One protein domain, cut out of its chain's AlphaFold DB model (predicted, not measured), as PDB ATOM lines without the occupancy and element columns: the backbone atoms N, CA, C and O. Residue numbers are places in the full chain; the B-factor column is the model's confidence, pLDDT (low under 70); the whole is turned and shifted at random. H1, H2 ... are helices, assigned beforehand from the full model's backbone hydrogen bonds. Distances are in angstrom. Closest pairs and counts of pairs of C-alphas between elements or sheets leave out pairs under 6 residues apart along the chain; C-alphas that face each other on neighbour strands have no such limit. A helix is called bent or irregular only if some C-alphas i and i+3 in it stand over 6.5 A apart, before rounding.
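Overview. This is residues 1 to 73 of the 166 residues of the protein "Cytochrome c domain-containing protein" of Rhodocyclales bacterium CG_4_9_14_3_um_filter_68_10 (UniProt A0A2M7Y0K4). A small up-and-down bundle of four helices, with the long H2 running most of its length and the shorter H1, H3 and H4 closing the ring, each helix side by side with the next and H4 with H1. Residues 11 to 16, of which 15 and 16 belong to H2, stick out at one end. The printed part has 73 residues, with four named helices in the order H1, H2, H3, H4 and no named strand; the class is all helix. It is compact, with a radius of gyration of the C-alphas of 12.3 A, and elongated, spanning 39 by 20 by 19 A.

Arrangement. H2, residues 15 to 38, has a kink of 34 degrees near residue 31 and is irregular: C-alphas 30 and 33 are 7.2 A apart. With residues 22 to 33 alone it touches H3, residues 45 to 55, opposite ways at a shallow tilt of 13 degrees; the closest C-alphas, of Pro 33 and Val 46, are 6.4 A apart. With residues 18 to 25 alone it touches H1, residues 2 to 9, closest at the C-alphas of Asp 4 and Val 21, 6.0 A; they run opposite ways at a shallow tilt of 33 degrees, only just short of steep. H4, residues 58 to 71, touches H3 with residues 58 to 64 alone, opposite ways at a shallow tilt of 23 degrees, closest at the C-alphas of Ala 52 and Leu 61, 5.5 A. H4 touches H1 opposite ways at a shallow tilt of 9 degrees, closest at the C-alphas of Ala 2 and Leu 65, 6.7 A. H1 and H3 are apart, as are H2 and H4. H1 and H2, H2 and H3, and H3 and H4 are helical hairpins. Every O i to N i+4 pair is within hydrogen-bond range in H1 and H4, against 18 of 20 in H2 and 6 of 7 in H3.

Along the chain. H2 is 35.5 A long, from C-alpha 15 at (-7.068, 41.693, 25.509) to C-alpha 38 at (10.884, 19.154, 4.695). H4 is 19.9 A long, H3 16.0 A and H1 10.9 A. H1 begins at C-alpha 2, (-2.017, 24.030, 20.987).

Size, cuts and confidence. The C-alphas farthest apart, of Ser 12 and Gly 40, are 39.3 A apart. The printed part has no cut. The links H1 to H2 and H3 to H4 are tight, and H2 to H3 is short. The mean pLDDT of the printed part is 93.9, and no printed residue is under 70.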
ATOM      1  N   MET A   1       1.844  25.957  19.795       92.31
ATOM      2  CA  MET A   1       0.552  26.285  19.145       92.31
ATOM      3  C   MET A   1      -0.659  25.802  19.945       92.31
ATOM      4  O   MET A   1      -1.459  26.642  20.316       92.31
ATOM      5  N   ALA A   2      -0.818  24.508  20.268       92.75
ATOM      6  CA  ALA A   2      -2.017  24.030  20.987       92.75
ATOM      7  C   ALA A   2      -2.276  24.741  22.334       92.75
ATOM      8  O   ALA A   2      -3.402  25.139  22.603       92.75
ATOM      9  N   GLY A   3      -1.241  24.967  23.148       91.62
ATOM     10  CA  GLY A   3      -1.382  25.745  24.383       91.62
ATOM     11  C   GLY A   3      -1.772  27.204  24.178       91.62
ATOM     12  O   GLY A   3      -2.547  27.747  24.953       91.62
ATOM     13  N   ASP A   4      -1.304  27.818  23.095       93.69
ATOM     14  CA  ASP A   4      -1.669  29.191  22.739       93.69
ATOM     15  C   ASP A   4      -3.144  29.274  22.346       93.69
ATOM     16  O   ASP A   4      -3.849  30.172  22.789       93.69
ATOM     17  N   LEU A   5      -3.641  28.281  21.599       95.12
ATOM     18  CA  LEU A   5      -5.071  28.157  21.326       95.12
ATOM     19  C   LEU A   5      -5.877  27.992  22.624       95.12
ATOM     20  O   LEU A   5      -6.902  28.649  22.769       95.12
ATOM     21  N   ARG A   6      -5.396  27.196  23.595       92.75
ATOM     22  CA  ARG A   6      -6.047  27.092  24.917       92.75
ATOM     23  C   ARG A   6      -6.106  28.439  25.641       92.75
ATOM     24  O   ARG A   6      -7.114  28.743  26.264       92.75
ATOM     25  N   THR A   7      -5.066  29.264  25.531       91.38
ATOM     26  CA  THR A   7      -5.088  30.632  26.072       91.38
ATOM     27  C   THR A   7      -6.109  31.519  25.355       91.38
ATOM     28  O   THR A   7      -6.768  32.311  26.017       91.38
ATOM     29  N   LEU A   8      -6.282  31.386  24.033       92.75
ATOM     30  CA  LEU A   8      -7.261  32.184  23.277       92.75
ATOM     31  C   LEU A   8      -8.719  31.854  23.604       92.75
ATOM     32  O   LEU A   8      -9.572  32.727  23.471       92.75
ATOM     33  N   VAL A   9      -9.004  30.614  24.004       91.62
ATOM     34  CA  VAL A   9     -10.361  30.184  24.385       91.62
ATOM     35  C   VAL A   9     -10.658  30.387  25.873       91.62
ATOM     36  O   VAL A   9     -11.806  30.243  26.286       91.62
ATOM     37  N   ALA A  10      -9.652  30.708  26.691       87.50
ATOM     38  CA  ALA A  10      -9.830  30.936  28.120       87.50
ATOM     39  C   ALA A  10     -10.464  32.313  28.386       87.50
ATOM     40  O   ALA A  10     -10.004  33.332  27.875       87.50
ATOM     41  N   ALA A  11     -11.497  32.350  29.232       70.06
ATOM     42  CA  ALA A  11     -12.323  33.541  29.454       70.06
ATOM     43  C   ALA A  11     -11.621  34.699  30.197       70.06
ATOM     44  O   ALA A  11     -12.100  35.828  30.154       70.06
ATOM     45  N   SER A  12     -10.502  34.448  30.882       80.06
ATOM     46  CA  SER A  12      -9.910  35.375  31.863       80.06
ATOM     47  C   SER A  12      -8.567  35.991  31.443       80.06
ATOM     48  O   SER A  12      -7.738  36.320  32.291       80.06
ATOM     49  N   VAL A  13      -8.312  36.144  30.139       83.88
ATOM     50  CA  VAL A  13      -7.034  36.665  29.623       83.88
ATOM     51  C   VAL A  13      -7.185  38.117  29.144       83.88
ATOM     52  O   VAL A  13      -8.062  38.387  28.325       83.88
ATOM     53  N   PRO A  14      -6.318  39.057  29.579       87.88
ATOM     54  CA  PRO A  14      -6.374  40.447  29.129       87.88
ATOM     55  C   PRO A  14      -6.299  40.588  27.594       87.88
ATOM     56  O   PRO A  14      -5.504  39.878  26.966       87.88
ATOM     57  N   PRO A  15      -7.027  41.539  26.970       89.44
ATOM     58  CA  PRO A  15      -7.068  41.693  25.509       89.44
ATOM     59  C   PRO A  15      -5.692  41.829  24.847       89.44
ATOM     60  O   PRO A  15      -5.409  41.160  23.852       89.44
ATOM     61  N   ARG A  16      -4.789  42.614  25.449       90.81
ATOM     62  CA  ARG A  16      -3.419  42.810  24.948       90.81
ATOM     63  C   ARG A  16      -2.610  41.508  24.920       90.81
ATOM     64  O   ARG A  16      -1.826  41.271  24.003       90.81
ATOM     65  N   ARG A  17      -2.838  40.619  25.891       89.94
ATOM     66  CA  ARG A  17      -2.223  39.287  25.919       89.94
ATOM     67  C   ARG A  17      -2.818  38.378  24.843       89.94
ATOM     68  O   ARG A  17      -2.078  37.641  24.198       89.94
ATOM     69  N   LEU A  18      -4.127  38.457  24.597       91.88
ATOM     70  CA  LEU A  18      -4.774  37.720  23.502       91.88
ATOM     71  C   LEU A  18      -4.235  38.143  22.126       91.88
ATOM     72  O   LEU A  18      -4.013  37.293  21.264       91.88
ATOM     73  N   GLU A  19      -3.975  39.434  21.915       92.25
ATOM     74  CA  GLU A  19      -3.315  39.939  20.703       92.25
ATOM     75  C   GLU A  19      -1.930  39.334  20.503       92.25
ATOM     76  O   GLU A  19      -1.657  38.778  19.436       92.25
ATOM     77  N   GLY A  20      -1.099  39.359  21.544       93.88
ATOM     78  CA  GLY A  20       0.218  38.739  21.516       93.88
ATOM     79  C   GLY A  20       0.159  37.246  21.187       93.88
ATOM     80  O   GLY A  20       0.881  36.759  20.316       93.88
ATOM     81  N   VAL A  21      -0.749  36.509  21.827       94.38
ATOM     82  CA  VAL A  21      -0.935  35.070  21.579       94.38
ATOM     83  C   VAL A  21      -1.370  34.800  20.133       94.38
ATOM     84  O   VAL A  21      -0.825  33.894  19.495       94.38
ATOM     85  N   ARG A  22      -2.284  35.605  19.573       95.44
ATOM     86  CA  ARG A  22      -2.666  35.508  18.150       95.44
ATOM     87  C   ARG A  22      -1.488  35.795  17.225       95.44
ATOM     88  O   ARG A  22      -1.290  35.041  16.276       95.44
ATOM     89  N   ALA A  23      -0.693  36.826  17.507       95.06
ATOM     90  CA  ALA A  23       0.491  37.156  16.716       95.06
ATOM     91  C   ALA A  23       1.525  36.018  16.739       95.06
ATOM     92  O   ALA A  23       2.054  35.644  15.692       95.06
ATOM     93  N   ARG A  24       1.750  35.389  17.902       94.75
ATOM     94  CA  ARG A  24       2.628  34.213  18.021       94.75
ATOM     95  C   ARG A  24       2.116  33.022  17.210       94.75
ATOM     96  O   ARG A  24       2.909  32.369  16.531       94.75
ATOM     97  N   LEU A  25       0.809  32.746  17.241       96.38
ATOM     98  CA  LEU A  25       0.202  31.713  16.394       96.38
ATOM     99  C   LEU A  25       0.351  32.037  14.906       96.38
ATOM    100  O   LEU A  25       0.738  31.158  14.141       96.38
ATOM    101  N   ALA A  26       0.102  33.284  14.503       96.81
ATOM    102  CA  ALA A  26       0.278  33.721  13.122       96.81
ATOM    103  C   ALA A  26       1.729  33.518  12.661       96.81
ATOM    104  O   ALA A  26       1.955  32.906  11.620       96.81
ATOM    105  N   GLY A  27       2.711  33.926  13.473       94.50
ATOM    106  CA  GLY A  27       4.132  33.710  13.195       94.50
ATOM    107  C   GLY A  27       4.498  32.229  13.048       94.50
ATOM    108  O   GLY A  27       5.198  31.858  12.106       94.50
ATOM    109  N   ALA A  28       3.969  31.359  13.914       94.31
ATOM    110  CA  ALA A  28       4.178  29.914  13.800       94.31
ATOM    111  C   ALA A  28       3.548  29.330  12.519       94.31
ATOM    112  O   ALA A  28       4.171  28.523  11.829       94.31
ATOM    113  N   LEU A  29       2.337  29.765  12.157       96.81
ATOM    114  CA  LEU A  29       1.686  29.361  10.908       96.81
ATOM    115  C   LEU A  29       2.386  29.932   9.667       96.81
ATOM    116  O   LEU A  29       2.230  29.377   8.579       96.81
ATOM    117  N   SER A  30       3.153  31.016   9.782       95.00
ATOM    118  CA  SER A  30       3.933  31.572   8.670       95.00
ATOM    119  C   SER A  30       5.069  30.645   8.238       95.00
ATOM    120  O   SER A  30       5.248  30.434   7.039       95.00
ATOM    121  N   SER A  31       5.780  30.030   9.187       92.19
ATOM    122  CA  SER A  31       6.913  29.133   8.906       92.19
ATOM    123  C   SER A  31       6.517  27.667   8.691       92.19
ATOM    124  O   SER A  31       7.239  26.930   8.014       92.19
ATOM    125  N   LEU A  32       5.355  27.239   9.196       95.44
ATOM    126  CA  LEU A  32       4.892  25.849   9.123       95.44
ATOM    127  C   LEU A  32       4.891  25.219   7.708       95.44
ATOM    128  O   LEU A  32       5.334  24.077   7.601       95.44
ATOM    129  N   PRO A  33       4.492  25.900   6.610       96.94
ATOM    130  CA  PRO A  33       4.508  25.297   5.273       96.94
ATOM    131  C   PRO A  33       5.900  24.830   4.839       96.94
ATOM    132  O   PRO A  33       6.039  23.819   4.158       96.94
ATOM    133  N   MET A  34       6.947  25.559   5.238       95.12
ATOM    134  CA  MET A  34       8.325  25.167   4.953       95.12
ATOM    135  C   MET A  34       8.703  23.900   5.726       95.12
ATOM    136  O   MET A  34       9.327  23.009   5.157       95.12
ATOM    137  N   LEU A  35       8.312  23.806   7.000       93.00
ATOM    138  CA  LEU A  35       8.578  22.629   7.830       93.00
ATOM    139  C   LEU A  35       7.857  21.386   7.293       93.00
ATOM    140  O   LEU A  35       8.468  20.325   7.228       93.00
ATOM    141  N   LEU A  36       6.613  21.534   6.831       95.94
ATOM    142  CA  LEU A  36       5.849  20.448   6.204       95.94
ATOM    143  C   LEU A  36       6.504  19.949   4.914       95.94
ATOM    144  O   LEU A  36       6.645  18.747   4.719       95.94
ATOM    145  N   ARG A  37       7.006  20.856   4.067       95.62
ATOM    146  CA  ARG A  37       7.743  20.447   2.860       95.62
ATOM    147  C   ARG A  37       8.982  19.612   3.183       95.62
ATOM    148  O   ARG A  37       9.271  18.666   2.462       95.62
ATOM    149  N   ARG A  38       9.697  19.923   4.273       93.19
ATOM    150  CA  ARG A  38      10.884  19.154   4.695       93.19
ATOM    151  C   ARG A  38      10.553  17.731   5.138       93.19
ATOM    152  O   ARG A  38      11.435  16.883   5.096       93.19
ATOM    153  N   THR A  39       9.316  17.477   5.555       92.19
ATOM    154  CA  THR A  39       8.836  16.143   5.942       92.19
ATOM    155  C   THR A  39       8.063  15.445   4.819       92.19
ATOM    156  O   THR A  39       7.550  14.353   5.036       92.19
ATOM    157  N   GLY A  40       7.957  16.058   3.630       93.19
ATOM    158  CA  GLY A  40       7.156  15.545   2.512       93.19
ATOM    159  C   GLY A  40       5.640  15.689   2.699       93.19
ATOM    160  O   GLY A  40       4.874  15.142   1.910       93.19
ATOM    161  N   ALA A  41       5.193  16.410   3.729       93.94
ATOM    162  CA  ALA A  41       3.781  16.637   4.005       93.94
ATOM    163  C   ALA A  41       3.208  17.793   3.172       93.94
ATOM    164  O   ALA A  41       3.924  18.724   2.796       93.94
ATOM    165  N   ASP A  42       1.895  17.756   2.929       94.12
ATOM    166  CA  ASP A  42       1.191  18.779   2.155       94.12
ATOM    167  C   ASP A  42       1.179  20.140   2.888       94.12
ATOM    168  O   ASP A  42       0.550  20.268   3.943       94.12
ATOM    169  N   PRO A  43       1.832  21.190   2.349       95.69
ATOM    170  CA  PRO A  43       1.818  22.518   2.951       95.69
ATOM    171  C   PRO A  43       0.484  23.263   2.782       95.69
ATOM    172  O   PRO A  43       0.266  24.255   3.489       95.69
ATOM    173  N   ALA A  44      -0.398  22.839   1.866       94.19
ATOM    174  CA  ALA A  44      -1.653  23.534   1.566       94.19
ATOM    175  C   ALA A  44      -2.617  23.544   2.763       94.19
ATOM    176  O   ALA A  44      -3.369  24.505   2.946       94.19
ATOM    177  N   VAL A  45      -2.515  22.551   3.656       93.25
ATOM    178  CA  VAL A  45      -3.307  22.464   4.897       93.25
ATOM    179  C   VAL A  45      -3.174  23.708   5.786       93.25
ATOM    180  O   VAL A  45      -4.089  24.036   6.544       93.25
ATOM    181  N   VAL A  46      -2.055  24.436   5.689       97.31
ATOM    182  CA  VAL A  46      -1.792  25.629   6.507       97.31
ATOM    183  C   VAL A  46      -2.657  26.818   6.083       97.31
ATOM    184  O   VAL A  46      -2.964  27.665   6.924       97.31
ATOM    185  N   ALA A  47      -3.094  26.887   4.820       97.12
ATOM    186  CA  ALA A  47      -3.961  27.967   4.347       97.12
ATOM    187  C   ALA A  47      -5.278  28.001   5.141       97.12
ATOM    188  O   ALA A  47      -5.625  29.036   5.709       97.12
ATOM    189  N   GLY A  48      -5.922  26.840   5.309       97.25
ATOM    190  CA  GLY A  48      -7.133  26.713   6.126       97.25
ATOM    191  C   GLY A  48      -6.899  27.026   7.609       97.25
ATOM    192  O   GLY A  48      -7.755  27.612   8.265       97.25
ATOM    193  N   MET A  49      -5.713  26.721   8.152       98.19
ATOM    194  CA  MET A  49      -5.366  27.086   9.535       98.19
ATOM    195  C   MET A  49      -5.227  28.603   9.718       98.19
ATOM    196  O   MET A  49      -5.636  29.140  10.749       98.19
ATOM    197  N   ARG A  50      -4.649  29.302   8.733       98.25
ATOM    198  CA  ARG A  50      -4.528  30.769   8.748       98.25
ATOM    199  C   ARG A  50      -5.892  31.439   8.621       98.25
ATOM    200  O   ARG A  50      -6.153  32.397   9.344       98.25
ATOM    201  N   GLU A  51      -6.763  30.912   7.762       98.06
ATOM    202  CA  GLU A  51      -8.144  31.387   7.653       98.06
ATOM    203  C   GLU A  51      -8.899  31.199   8.974       98.06
ATOM    204  O   GLU A  51      -9.473  32.158   9.492       98.06
ATOM    205  N   ALA A  52      -8.819  30.010   9.582       98.12
ATOM    206  CA  ALA A  52      -9.436  29.739  10.880       98.12
ATOM    207  C   ALA A  52      -8.924  30.693  11.975       98.12
ATOM    208  O   ALA A  52      -9.718  31.230  12.748       98.12
ATOM    209  N   LEU A  53      -7.615  30.980  12.012       97.56
ATOM    210  CA  LEU A  53      -7.041  31.969  12.933       97.56
ATOM    211  C   LEU A  53      -7.602  33.383  12.691       97.56
ATOM    212  O   LEU A  53      -7.949  34.071  13.653       97.56
ATOM    213  N   SER A  54      -7.703  33.810  11.428       96.69
ATOM    214  CA  SER A  54      -8.225  35.129  11.043       96.69
ATOM    215  C   SER A  54      -9.701  35.295  11.421       96.69
ATOM    216  O   SER A  54     -10.076  36.283  12.057       96.69
ATOM    217  N   ARG A  55     -10.522  34.284  11.114       97.31
ATOM    218  CA  ARG A  55     -11.964  34.258  11.408       97.31
ATOM    219  C   ARG A  55     -12.289  33.958  12.869       97.31
ATOM    220  O   ARG A  55     -13.457  33.994  13.242       97.31
ATOM    221  N   ARG A  56     -11.270  33.695  13.694       95.94
ATOM    222  CA  ARG A  56     -11.410  33.280  15.099       95.94
ATOM    223  C   ARG A  56     -12.200  31.979  15.267       95.94
ATOM    224  O   ARG A  56     -12.851  31.767  16.286       95.94
ATOM    225  N   ASP A  57     -12.118  31.097  14.275       97.50
ATOM    226  CA  ASP A  57     -12.698  29.758  14.329       97.50
ATOM    227  C   ASP A  57     -11.758  28.815  15.097       97.50
ATOM    228  O   ASP A  57     -10.927  28.083  14.543       97.50
ATOM    229  N   TRP A  58     -11.858  28.881  16.424       96.00
ATOM    230  CA  TRP A  58     -11.024  28.109  17.343       96.00
ATOM    231  C   TRP A  58     -11.262  26.604  17.249       96.00
ATOM    232  O   TRP A  58     -10.327  25.829  17.462       96.00
ATOM    233  N   ASN A  59     -12.473  26.188  16.873       96.88
ATOM    234  CA  ASN A  59     -12.815  24.782  16.693       96.88
ATOM    235  C   ASN A  59     -12.115  24.208  15.458       96.88
ATOM    236  O   ASN A  59     -11.431  23.183  15.561       96.88
ATOM    237  N   ALA A  60     -12.205  24.891  14.310       97.62
ATOM    238  CA  ALA A  60     -11.521  24.469  13.090       97.62
ATOM    239  C   ALA A  60      -9.994  24.457  13.269       97.62
ATOM    240  O   ALA A  60      -9.332  23.468  12.927       97.62
ATOM    241  N   LEU A  61      -9.432  25.513  13.874       98.12
ATOM    242  CA  LEU A  61      -7.996  25.595  14.154       98.12
ATOM    243  C   LEU A  61      -7.541  24.487  15.117       98.12
ATOM    244  O   LEU A  61      -6.512  23.847  14.883       98.12
ATOM    245  N   GLY A  62      -8.318  24.214  16.167       97.81
ATOM    246  CA  GLY A  62      -8.049  23.138  17.122       97.81
ATOM    247  C   GLY A  62      -8.053  21.759  16.469       97.81
ATOM    248  O   GLY A  62      -7.118  20.980  16.670       97.81
ATOM    249  N   GLY A  63      -9.045  21.480  15.620       97.75
ATOM    250  CA  GLY A  63      -9.122  20.233  14.857       97.75
ATOM    251  C   GLY A  63      -7.928  20.038  13.917       97.75
ATOM    252  O   GLY A  63      -7.359  18.942  13.856       97.75
ATOM    253  N   ALA A  64      -7.499  21.099  13.227       96.94
ATOM    254  CA  ALA A  64      -6.328  21.059  12.353       96.94
ATOM    255  C   ALA A  64      -5.023  20.827  13.135       96.94
ATOM    256  O   ALA A  64      -4.237  19.953  12.769       96.94
ATOM    257  N   LEU A  65      -4.822  21.534  14.254       96.06
ATOM    258  CA  LEU A  65      -3.661  21.330  15.129       96.06
ATOM    259  C   LEU A  65      -3.615  19.911  15.710       96.06
ATOM    260  O   LEU A  65      -2.539  19.322  15.802       96.06
ATOM    261  N   ALA A  66      -4.765  19.338  16.071       96.00
ATOM    262  CA  ALA A  66      -4.838  17.970  16.575       96.00
ATOM    263  C   ALA A  66      -4.448  16.935  15.506       96.00
ATOM    264  O   ALA A  66      -3.710  15.997  15.812       96.00
ATOM    265  N   ARG A  67      -4.896  17.111  14.253       95.75
ATOM    266  CA  ARG A  67      -4.471  16.268  13.117       95.75
ATOM    267  C   ARG A  67      -2.973  16.387  12.854       95.75
ATOM    268  O   ARG A  67      -2.306  15.366  12.698       95.75
ATOM    269  N   LEU A  68      -2.447  17.612  12.869       94.12
ATOM    270  CA  LEU A  68      -1.024  17.869  12.671       94.12
ATOM    271  C   LEU A  68      -0.181  17.171  13.745       94.12
ATOM    272  O   LEU A  68       0.765  16.469  13.412       94.12
ATOM    273  N   ARG A  69      -0.574  17.284  15.020       93.06
ATOM    274  CA  ARG A  69       0.119  16.626  16.138       93.06
ATOM    275  C   ARG A  69       0.114  15.100  16.030       93.06
ATOM    276  O   ARG A  69       1.086  14.475  16.422       93.06
ATOM    277  N   ARG A  70      -0.967  14.497  15.519       94.00
ATOM    278  CA  ARG A  70      -1.019  13.041  15.288       94.00
ATOM    279  C   ARG A  70      -0.128  12.595  14.131       94.00
ATOM    280  O   ARG A  70       0.446  11.522  14.205       94.00
ATOM    281  N   SER A  71      -0.030  13.410  13.083       93.56
ATOM    282  CA  SER A  71       0.742  13.084  11.871       93.56
ATOM    283  C   SER A  71       2.237  13.378  12.033       93.56
ATOM    284  O   SER A  71       3.068  12.769  11.370       93.56
ATOM    285  N   HIS A  72       2.575  14.305  12.930       92.00
ATOM    286  CA  HIS A  72       3.940  14.706  13.259       92.00
ATOM    287  C   HIS A  72       4.103  14.734  14.785       92.00
ATOM    288  O   HIS A  72       4.123  15.818  15.383       92.00
ATOM    289  N   PRO A  73       4.133  13.558  15.438       91.19
ATOM    290  CA  PRO A  73       4.311  13.488  16.879       91.19
ATOM    291  C   PRO A  73       5.676  14.061  17.273       91.19
ATOM    292  O   PRO A  73       6.673  13.868  16.580       91.19
TER     293      PRO A  73